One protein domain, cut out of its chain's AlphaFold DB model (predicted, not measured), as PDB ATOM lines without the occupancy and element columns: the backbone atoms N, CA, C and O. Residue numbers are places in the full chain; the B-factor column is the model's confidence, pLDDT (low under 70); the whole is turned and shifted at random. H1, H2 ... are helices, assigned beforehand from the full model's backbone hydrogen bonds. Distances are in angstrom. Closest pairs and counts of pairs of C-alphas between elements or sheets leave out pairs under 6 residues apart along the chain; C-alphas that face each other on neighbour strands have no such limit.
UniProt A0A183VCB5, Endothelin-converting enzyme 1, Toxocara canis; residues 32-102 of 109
ATOM      1  N   ALA A  32     119.817 122.611 190.502       84.06
ATOM      2  CA  ALA A  32     120.423 121.288 190.496       84.06
ATOM      3  C   ALA A  32     119.341 120.221 190.270       84.06
ATOM      4  O   ALA A  32     118.503 119.978 191.137       84.06
ATOM      5  N   THR A  33     119.360 119.586 189.102       83.44
ATOM      6  CA  THR A  33     118.511 118.435 188.781       83.44
ATOM      7  C   THR A  33     119.366 117.319 188.190       83.44
ATOM      8  O   THR A  33     120.355 117.598 187.514       83.44
ATOM      9  N   PRO A  34     118.996 116.044 188.402       88.06
ATOM     10  CA  PRO A  34     119.745 114.914 187.846       88.06
ATOM     11  C   PRO A  34     119.699 114.861 186.312       88.06
ATOM     12  O   PRO A  34     120.543 114.235 185.686       88.06
ATOM     13  N   GLN A  35     118.709 115.512 185.702       89.12
ATOM     14  CA  GLN A  35     118.565 115.647 184.259       89.12
ATOM     15  C   GLN A  35     118.021 117.034 183.927       89.12
ATOM     16  O   GLN A  35     117.241 117.598 184.701       89.12
ATOM     17  N   TRP A  36     118.396 117.562 182.768       90.38
ATOM     18  CA  TRP A  36     117.866 118.816 182.253       90.38
ATOM     19  C   TRP A  36     117.316 118.596 180.846       90.38
ATOM     20  O   TRP A  36     118.030 118.163 179.949       90.38
ATOM     21  N   ASN A  37     116.023 118.855 180.668       90.31
ATOM     22  CA  ASN A  37     115.306 118.652 179.412       90.31
ATOM     23  C   ASN A  37     114.237 119.742 179.233       90.31
ATOM     24  O   ASN A  37     113.997 120.557 180.131       90.31
ATOM     25  N   VAL A  38     113.585 119.761 178.070       89.81
ATOM     26  CA  VAL A  38     112.610 120.807 177.734       89.81
ATOM     27  C   VAL A  38     111.406 120.821 178.678       89.81
ATOM     28  O   VAL A  38     110.880 121.894 178.965       89.81
ATOM     29  N   VAL A  39     110.989 119.663 179.202       91.44
ATOM     30  CA  VAL A  39     109.838 119.550 180.111       91.44
ATOM     31  C   VAL A  39     110.156 120.234 181.436       91.44
ATOM     32  O   VAL A  39     109.372 121.055 181.909       91.44
ATOM     33  N   ILE A  40     111.340 119.967 181.994       91.94
ATOM     34  CA  ILE A  40     111.807 120.596 183.235       91.94
ATOM     35  C   ILE A  40     111.980 122.102 183.037       91.94
ATOM     36  O   ILE A  40     111.438 122.891 183.810       91.94
ATOM     37  N   ALA A  41     112.684 122.511 181.977       90.12
ATOM     38  CA  ALA A  41     112.920 123.922 181.690       90.12
ATOM     39  C   ALA A  41     111.602 124.700 181.515       90.12
ATOM     40  O   ALA A  41     111.435 125.779 182.089       90.12
ATOM     41  N   THR A  42     110.644 124.132 180.776       90.81
ATOM     42  CA  THR A  42     109.324 124.740 180.551       90.81
ATOM     43  C   THR A  42     108.508 124.782 181.840       90.81
ATOM     44  O   THR A  42     107.912 125.813 182.144       90.81
ATOM     45  N   GLY A  43     108.521 123.710 182.636       93.31
ATOM     46  CA  GLY A  43     107.839 123.665 183.929       93.31
ATOM     47  C   GLY A  43     108.352 124.737 184.889       93.31
ATOM     48  O   GLY A  43     107.561 125.472 185.473       93.31
ATOM     49  N   ILE A  44     109.671 124.909 184.988       91.94
ATOM     50  CA  ILE A  44     110.278 125.968 185.808       91.94
ATOM     51  C   ILE A  44     109.895 127.356 185.286       91.94
ATOM     52  O   ILE A  44     109.569 128.238 186.078       91.94
ATOM     53  N   ALA A  45     109.908 127.568 183.968       92.00
ATOM     54  CA  ALA A  45     109.480 128.837 183.384       92.00
ATOM     55  C   ALA A  45     108.006 129.146 183.703       92.00
ATOM     56  O   ALA A  45     107.689 130.275 184.080       92.00
ATOM     57  N   ALA A  46     107.122 128.148 183.622       95.38
ATOM     58  CA  ALA A  46     105.714 128.281 183.985       95.38
ATOM     59  C   ALA A  46     105.534 128.577 185.483       95.38
ATOM     60  O   ALA A  46     104.792 129.489 185.841       95.38
ATOM     61  N   LEU A  47     106.264 127.874 186.354       93.38
ATOM     62  CA  LEU A  47     106.258 128.125 187.798       93.38
ATOM     63  C   LEU A  47     106.726 129.541 188.139       93.38
ATOM     64  O   LEU A  47     106.105 130.196 188.969       93.38
ATOM     65  N   ARG A  48     107.765 130.056 187.469       92.88
ATOM     66  CA  ARG A  48     108.212 131.450 187.645       92.88
ATOM     67  C   ARG A  48     107.138 132.455 187.240       92.88
ATOM     68  O   ARG A  48     106.934 133.441 187.941       92.88
ATOM     69  N   GLN A  49     106.445 132.215 186.127       95.75
ATOM     70  CA  GLN A  49     105.334 133.074 185.708       95.75
ATOM     71  C   GLN A  49     104.173 133.027 186.705       95.75
ATOM     72  O   GLN A  49     103.585 134.065 186.999       95.75
ATOM     73  N   LEU A  50     103.857 131.844 187.237       93.44
ATOM     74  CA  LEU A  50     102.830 131.681 188.260       93.44
ATOM     75  C   LEU A  50     103.203 132.422 189.550       93.44
ATOM     76  O   LEU A  50     102.388 133.192 190.048       93.44
ATOM     77  N   ALA A  51     104.431 132.242 190.046       92.50
ATOM     78  CA  ALA A  51     104.935 132.935 191.232       92.50
ATOM     79  C   ALA A  51     104.839 134.458 191.072       92.50
ATOM     80  O   ALA A  51     104.242 135.120 191.913       92.50
ATOM     81  N   LYS A  52     105.279 134.998 189.925       93.19
ATOM     82  CA  LYS A  52     105.158 136.431 189.623       93.19
ATOM     83  C   LYS A  52     103.709 136.932 189.713       93.19
ATOM     84  O   LYS A  52     103.461 137.990 190.278       93.19
ATOM     85  N   ARG A  53     102.745 136.179 189.172       89.81
ATOM     86  CA  ARG A  53     101.318 136.545 189.260       89.81
ATOM     87  C   ARG A  53     100.802 136.495 190.695       89.81
ATOM     88  O   ARG A  53     100.013 137.347 191.080       89.81
ATOM     89  N   LEU A  54     101.226 135.505 191.478       90.44
ATOM     90  CA  LEU A  54     100.854 135.411 192.890       90.44
ATOM     91  C   LEU A  54     101.448 136.571 193.701       90.44
ATOM     92  O   LEU A  54     100.738 137.142 194.524       90.44
ATOM     93  N   ASP A  55     102.686 136.985 193.421       90.31
ATOM     94  CA  ASP A  55     103.298 138.172 194.034       90.31
ATOM     95  C   ASP A  55     102.513 139.450 193.700       90.31
ATOM     96  O   ASP A  55     102.218 140.256 194.582       90.31
ATOM     97  N   GLU A  56     102.110 139.620 192.437       88.81
ATOM     98  CA  GLU A  56     101.270 140.744 192.002       88.81
ATOM     99  C   GLU A  56      99.926 140.782 192.753       88.81
ATOM    100  O   GLU A  56      99.473 141.860 193.143       88.81
ATOM    101  N   LEU A  57      99.306 139.621 193.000       86.75
ATOM    102  CA  LEU A  57      98.061 139.508 193.772       86.75
ATOM    103  C   LEU A  57      98.248 139.845 195.258       86.75
ATOM    104  O   LEU A  57      97.349 140.426 195.864       86.75
ATOM    105  N   LEU A  58      99.401 139.510 195.844       85.62
ATOM    106  CA  LEU A  58      99.718 139.860 197.232       85.62
ATOM    107  C   LEU A  58      99.961 141.361 197.421       85.62
ATOM    108  O   LEU A  58      99.621 141.904 198.469       85.62
ATOM    109  N   LEU A  59     100.534 142.032 196.419       82.12
ATOM    110  CA  LEU A  59     100.768 143.479 196.443       82.12
ATOM    111  C   LEU A  59      99.490 144.277 196.152       82.12
ATOM    112  O   LEU A  59      99.281 145.344 196.727       82.12
ATOM    113  N   ASN A  60      98.620 143.756 195.283       72.62
ATOM    114  CA  ASN A  60      97.364 144.389 194.891       72.62
ATOM    115  C   ASN A  60      96.161 143.683 195.532       72.62
ATOM    116  O   ASN A  60      95.270 143.191 194.840       72.62
ATOM    117  N   THR A  61      96.081 143.707 196.865       61.47
ATOM    118  CA  THR A  61      94.938 143.187 197.651       61.47
ATOM    119  C   THR A  61      93.600 143.889 197.372       61.47
ATOM    120  O   THR A  61      92.565 143.540 197.938       61.47
ATOM    121  N   SER A  62      93.596 144.899 196.507       57.66
ATOM    122  CA  SER A  62      92.447 145.750 196.236       57.66
ATOM    123  C   SER A  62      91.591 145.190 195.092       57.66
ATOM    124  O   SER A  62      91.890 145.386 193.917       57.66
ATOM    125  N   SER A  63      90.453 144.589 195.463       56.78
ATOM    126  CA  SER A  63      89.201 144.444 194.681       56.78
ATOM    127  C   SER A  63      88.973 143.243 193.748       56.78
ATOM    128  O   SER A  63      87.948 143.212 193.062       56.78
ATOM    129  N   LEU A  64      89.818 142.211 193.743       69.00
ATOM    130  CA  LEU A  64      89.496 140.995 192.984       69.00
ATOM    131  C   LEU A  64      88.513 140.112 193.766       69.00
ATOM    132  O   LEU A  64      88.800 139.667 194.875       69.00
ATOM    133  N   LYS A  65      87.336 139.847 193.181       79.19
ATOM    134  CA  LYS A  65      86.404 138.830 193.688       79.19
ATOM    135  C   LYS A  65      86.987 137.447 193.401       79.19
ATOM    136  O   LYS A  65      86.750 136.899 192.329       79.19
ATOM    137  N   ILE A  66      87.745 136.918 194.352       85.44
ATOM    138  CA  ILE A  66      88.289 135.559 194.309       85.44
ATOM    139  C   ILE A  66      87.419 134.602 195.127       85.44
ATOM    140  O   ILE A  66      86.736 135.010 196.070       85.44
ATOM    141  N   ASN A  67      87.410 133.328 194.749       90.44
ATOM    142  CA  ASN A  67      86.696 132.290 195.486       90.44
ATOM    143  C   ASN A  67      87.534 131.746 196.662       90.44
ATOM    144  O   ASN A  67      88.726 132.019 196.795       90.44
ATOM    145  N   SER A  68      86.912 130.930 197.516       92.31
ATOM    146  CA  SER A  68      87.561 130.411 198.729       92.31
ATOM    147  C   SER A  68      88.739 129.466 198.461       92.31
ATOM    148  O   SER A  68      89.613 129.322 199.316       92.31
ATOM    149  N   ALA A  69      88.785 128.801 197.304       92.75
ATOM    150  CA  ALA A  69      89.918 127.959 196.929       92.75
ATOM    151  C   ALA A  69      91.119 128.817 196.504       92.75
ATOM    152  O   ALA A  69      92.245 128.549 196.924       92.75
ATOM    153  N   GLU A  70      90.870 129.878 195.736       88.75
ATOM    154  CA  GLU A  70      91.885 130.853 195.322       88.75
ATOM    155  C   GLU A  70      92.471 131.596 196.525       88.75
ATOM    156  O   GLU A  70      93.691 131.691 196.655       88.75
ATOM    157  N   GLU A  71      91.626 132.037 197.458       88.94
ATOM    158  CA  GLU A  71      92.060 132.693 198.697       88.94
ATOM    159  C   GLU A  71      93.005 131.802 199.518       88.94
ATOM    160  O   GLU A  71      94.059 132.247 199.983       88.94
ATOM    161  N   LYS A  72      92.674 130.511 199.652       92.00
ATOM    162  CA  LYS A  72      93.529 129.535 200.344       92.00
ATOM    163  C   LYS A  72      94.842 129.295 199.608       92.00
ATOM    164  O   LYS A  72      95.875 129.178 200.263       92.00
ATOM    165  N   ALA A  73      94.823 129.233 198.277       91.25
ATOM    166  CA  ALA A  73      96.034 129.064 197.478       91.25
ATOM    167  C   ALA A  73      96.987 130.261 197.636       91.25
ATOM    168  O   ALA A  73      98.179 130.067 197.875       91.25
ATOM    169  N   ILE A  74      96.456 131.486 197.590       90.31
ATOM    170  CA  ILE A  74      97.221 132.722 197.822       90.31
ATOM    171  C   ILE A  74      97.767 132.752 199.253       90.31
ATOM    172  O   ILE A  74      98.946 133.035 199.456       90.31
ATOM    173  N   SER A  75      96.943 132.402 200.243       91.44
ATOM    174  CA  SER A  75      97.357 132.356 201.652       91.44
ATOM    175  C   SER A  75      98.478 131.343 201.894       91.44
ATOM    176  O   SER A  75      99.440 131.637 202.605       91.44
ATOM    177  N   LEU A  76      98.387 130.160 201.280       93.88
ATOM    178  CA  LEU A  76      99.430 129.136 201.346       93.88
ATOM    179  C   LEU A  76     100.738 129.632 200.717       93.88
ATOM    180  O   LEU A  76     101.806 129.451 201.301       93.88
ATOM    181  N   TYR A  77     100.653 130.281 199.555       94.19
ATOM    182  CA  TYR A  77     101.811 130.873 198.892       94.19
ATOM    183  C   TYR A  77     102.469 131.955 199.763       94.19
ATOM    184  O   TYR A  77     103.667 131.871 200.028       94.19
ATOM    185  N   ALA A  78     101.686 132.897 200.300       93.62
ATOM    186  CA  ALA A  78     102.170 133.964 201.180       93.62
ATOM    187  C   ALA A  78     102.881 133.428 202.432       93.62
ATOM    188  O   ALA A  78     103.918 133.953 202.841       93.62
ATOM    189  N   ALA A  79     102.340 132.366 203.035       93.69
ATOM    190  CA  ALA A  79     102.953 131.714 204.187       93.69
ATOM    191  C   ALA A  79     104.292 131.038 203.840       93.69
ATOM    192  O   ALA A  79     105.179 130.981 204.691       93.69
ATOM    193  N   CYS A  80     104.443 130.545 202.607       94.44
ATOM    194  CA  CYS A  80     105.655 129.881 202.130       94.44
ATOM    195  C   CYS A  80     106.790 130.873 201.825       94.44
ATOM    196  O   CYS A  80     107.931 130.632 202.211       94.44
ATOM    197  N   ILE A  81     106.489 131.999 201.166       94.56
ATOM    198  CA  ILE A  81     107.521 132.946 200.706       94.56
ATOM    199  C   ILE A  81     108.023 133.911 201.792       94.56
ATOM    200  O   ILE A  81     109.032 134.589 201.599       94.56
ATOM    201  N   ASN A  82     107.341 134.005 202.940       95.31
ATOM    202  CA  ASN A  82     107.722 134.913 204.023       95.31
ATOM    203  C   ASN A  82     108.882 134.345 204.863       95.31
ATOM    204  O   ASN A  82     108.695 133.824 205.969       95.31
ATOM    205  N   GLU A  83     110.101 134.468 204.337       95.69
ATOM    206  CA  GLU A  83     111.315 133.962 204.985       95.69
ATOM    207  C   GLU A  83     111.577 134.574 206.365       95.69
ATOM    208  O   GLU A  83     112.081 133.887 207.256       95.69
ATOM    209  N   GLU A  84     111.239 135.850 206.571       96.94
ATOM    210  CA  GLU A  84     111.419 136.508 207.866       96.94
ATOM    211  C   GLU A  84     110.570 135.816 208.932       96.94
ATOM    212  O   GLU A  84     111.076 135.437 209.994       96.94
ATOM    213  N   ARG A  85     109.292 135.571 208.628       95.50
ATOM    214  CA  ARG A  85     108.393 134.862 209.534       95.50
ATOM    215  C   ARG A  85     108.867 133.436 209.788       95.50
ATOM    216  O   ARG A  85     108.854 133.005 210.942       95.50
ATOM    217  N   LEU A  86     109.309 132.717 208.756       95.88
ATOM    218  CA  LEU A  86     109.856 131.363 208.903       95.88
ATOM    219  C   LEU A  86     111.095 131.351 209.811       95.88
ATOM    220  O   LEU A  86     111.189 130.523 210.719       95.88
ATOM    221  N   ARG A  87     112.005 132.316 209.642       96.69
ATOM    222  CA  ARG A  87     113.209 132.460 210.471       96.69
ATOM    223  C   ARG A  87     112.875 132.802 211.917       96.69
ATOM    224  O   ARG A  87     113.463 132.226 212.827       96.69
ATOM    225  N   GLN A  88     111.910 133.696 212.135       97.19
ATOM    226  CA  GLN A  88     111.411 134.009 213.472       97.19
ATOM    227  C   GLN A  88     110.804 132.768 214.127       97.19
ATOM    228  O   GLN A  88     111.097 132.491 215.287       97.19
ATOM    229  N   LEU A  89     109.956 132.010 213.424       96.50
ATOM    230  CA  LEU A  89     109.325 130.795 213.952       96.50
ATOM    231  C   LEU A  89     110.363 129.732 214.332       96.50
ATOM    232  O   LEU A  89     110.231 129.118 215.399       96.50
ATOM    233  N   GLY A  90     111.393 129.558 213.502       95.69
ATOM    234  CA  GLY A  90     112.411 128.529 213.674       95.69
ATOM    235  C   GLY A  90     111.789 127.131 213.727       95.69
ATOM    236  O   GLY A  90     110.754 126.864 213.120       95.69
ATOM    237  N   LEU A  91     112.379 126.235 214.518       95.50
ATOM    238  CA  LEU A  91     111.894 124.855 214.664       95.50
ATOM    239  C   LEU A  91     110.706 124.702 215.624       95.50
ATOM    240  O   LEU A  91     110.247 123.586 215.850       95.50
ATOM    241  N   ARG A  92     110.186 125.786 216.211       96.62
ATOM    242  CA  ARG A  92     109.146 125.698 217.251       96.62
ATOM    243  C   ARG A  92     107.861 125.002 216.777       96.62
ATOM    244  O   ARG A  92     107.415 124.110 217.496       96.62
ATOM    245  N   PRO A  93     107.288 125.322 215.595       95.19
ATOM    246  CA  PRO A  93     106.100 124.618 215.106       95.19
ATOM    247  C   PRO A  93     106.360 123.124 214.889       95.19
ATOM    248  O   PRO A  93     105.523 122.292 215.225       95.19
ATOM    249  N   TRP A  94     107.552 122.786 214.388       93.94
ATOM    250  CA  TRP A  94     107.968 121.405 214.173       93.94
ATOM    251  C   TRP A  94     108.113 120.634 215.488       93.94
ATOM    252  O   TRP A  94     107.592 119.532 215.612       93.94
ATOM    253  N   LEU A  95     108.757 121.220 216.500       94.94
ATOM    254  CA  LEU A  95     108.913 120.596 217.817       94.94
ATOM    255  C   LEU A  95     107.566 120.379 218.512       94.94
ATOM    256  O   LEU A  95     107.351 119.318 219.091       94.94
ATOM    257  N   ALA A  96     106.653 121.350 218.420       95.62
ATOM    258  CA  ALA A  96     105.300 121.212 218.953       95.62
ATOM    259  C   ALA A  96     104.532 120.074 218.263       95.62
ATOM    260  O   ALA A  96     103.871 119.283 218.933       95.62
ATOM    261  N   PHE A  97     104.662 119.953 216.938       95.19
ATOM    262  CA  PHE A  97     104.089 118.842 216.177       95.19
ATOM    263  C   PHE A  97     104.698 117.492 216.580       95.19
ATOM    264  O   PHE A  97     103.975 116.543 216.854       95.19
ATOM    265  N   VAL A  98     106.024 117.404 216.685       94.75
ATOM    266  CA  VAL A  98     106.712 116.185 217.133       94.75
ATOM    267  C   VAL A  98     106.244 115.768 218.530       94.75
ATOM    268  O   VAL A  98     105.993 114.592 218.771       94.75
ATOM    269  N   GLN A  99     106.094 116.715 219.454       94.69
ATOM    270  CA  GLN A  99     105.581 116.435 220.796       94.69
ATOM    271  C   GLN A  99     104.126 115.958 220.773       94.69
ATOM    272  O   GLN A  99     103.789 115.035 221.514       94.69
ATOM    273  N   SER A 100     103.278 116.532 219.912       96.00
ATOM    274  CA  SER A 100     101.867 116.136 219.832       96.00
ATOM    275  C   SER A 100     101.669 114.709 219.317       96.00
ATOM    276  O   SER A 100     100.677 114.077 219.671       96.00
ATOM    277  N   ILE A 101     102.624 114.177 218.547       95.19
ATOM    278  CA  ILE A 101     102.604 112.795 218.044       95.19
ATOM    279  C   ILE A 101     103.378 111.797 218.927       95.19
ATOM    280  O   ILE A 101     103.568 110.652 218.525       95.19
ATOM    281  N   GLY A 102     103.811 112.199 220.130       91.56
ATOM    282  CA  GLY A 102     104.486 111.310 221.089       91.56
ATOM    283  C   GLY A 102     106.015 111.407 221.113       91.56
ATOM    284  O   GLY A 102     106.676 110.581 221.740       91.56
TER     285      GLY A 102
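This is residues 32 to 102 of the 109 residues of the protein "Endothelin-converting enzyme 1" of Toxocara canis (UniProt A0A183VCB5). The model is an open V with few contacts: the long helix H1 makes one arm, and H2, H3 and H4, one after another along the chain, make the other. The arms join where residues 74 to 78 of H2 pack on residues 54 to 58 of H1, while H3 and H4 stand free of the rest. The printed part has 71 residues with four named helices in the order H1, H2, H3, H4 and no named strand; its class is all helix. It is only just extended, close to loose, with a radius of gyration of the C-alphas of 16.8 A, and its flat outline spans 44 by 43 by 22 A.

H1, residues 38 to 59, begins at C-alpha 38 (112.610, 120.807, 177.734) and is 31.7 A long from first to last C-alpha. H2, residues 68 to 81, is 20.2 A long and begins at C-alpha 68 (87.561, 130.411, 198.729). H3, residues 83 to 89, is 9.7 A long. H4, residues 92 to 100, is 12.3 A long and ends at C-alpha 100 (101.867, 116.136, 219.832).

H1 and H2 touch, with the C-alphas of Leu 54 and Ile 74 closest at 6.7 A. Their lines are about perpendicular, at 80 degrees. H2 and H3 meet only through their link, as do H3 and H4. H1 is apart from H3 and from H4, and H2 is apart from H4. In H1, H2, H3 and H4 every O i to N i+4 pair is within hydrogen-bond range.

The two C-alphas farthest apart are those of Val 38 and Gly 102, at 45.1 A. The printed part has no cut. The links H2 to H3 and H3 to H4 are tight; H1 to H2, with 8 residues between them, is short. Residues 32 to 50, 59 to 72 and 82 to 102 stand free. The mean pLDDT of the printed part is 90.1, and residues 61 to 64 are under 70.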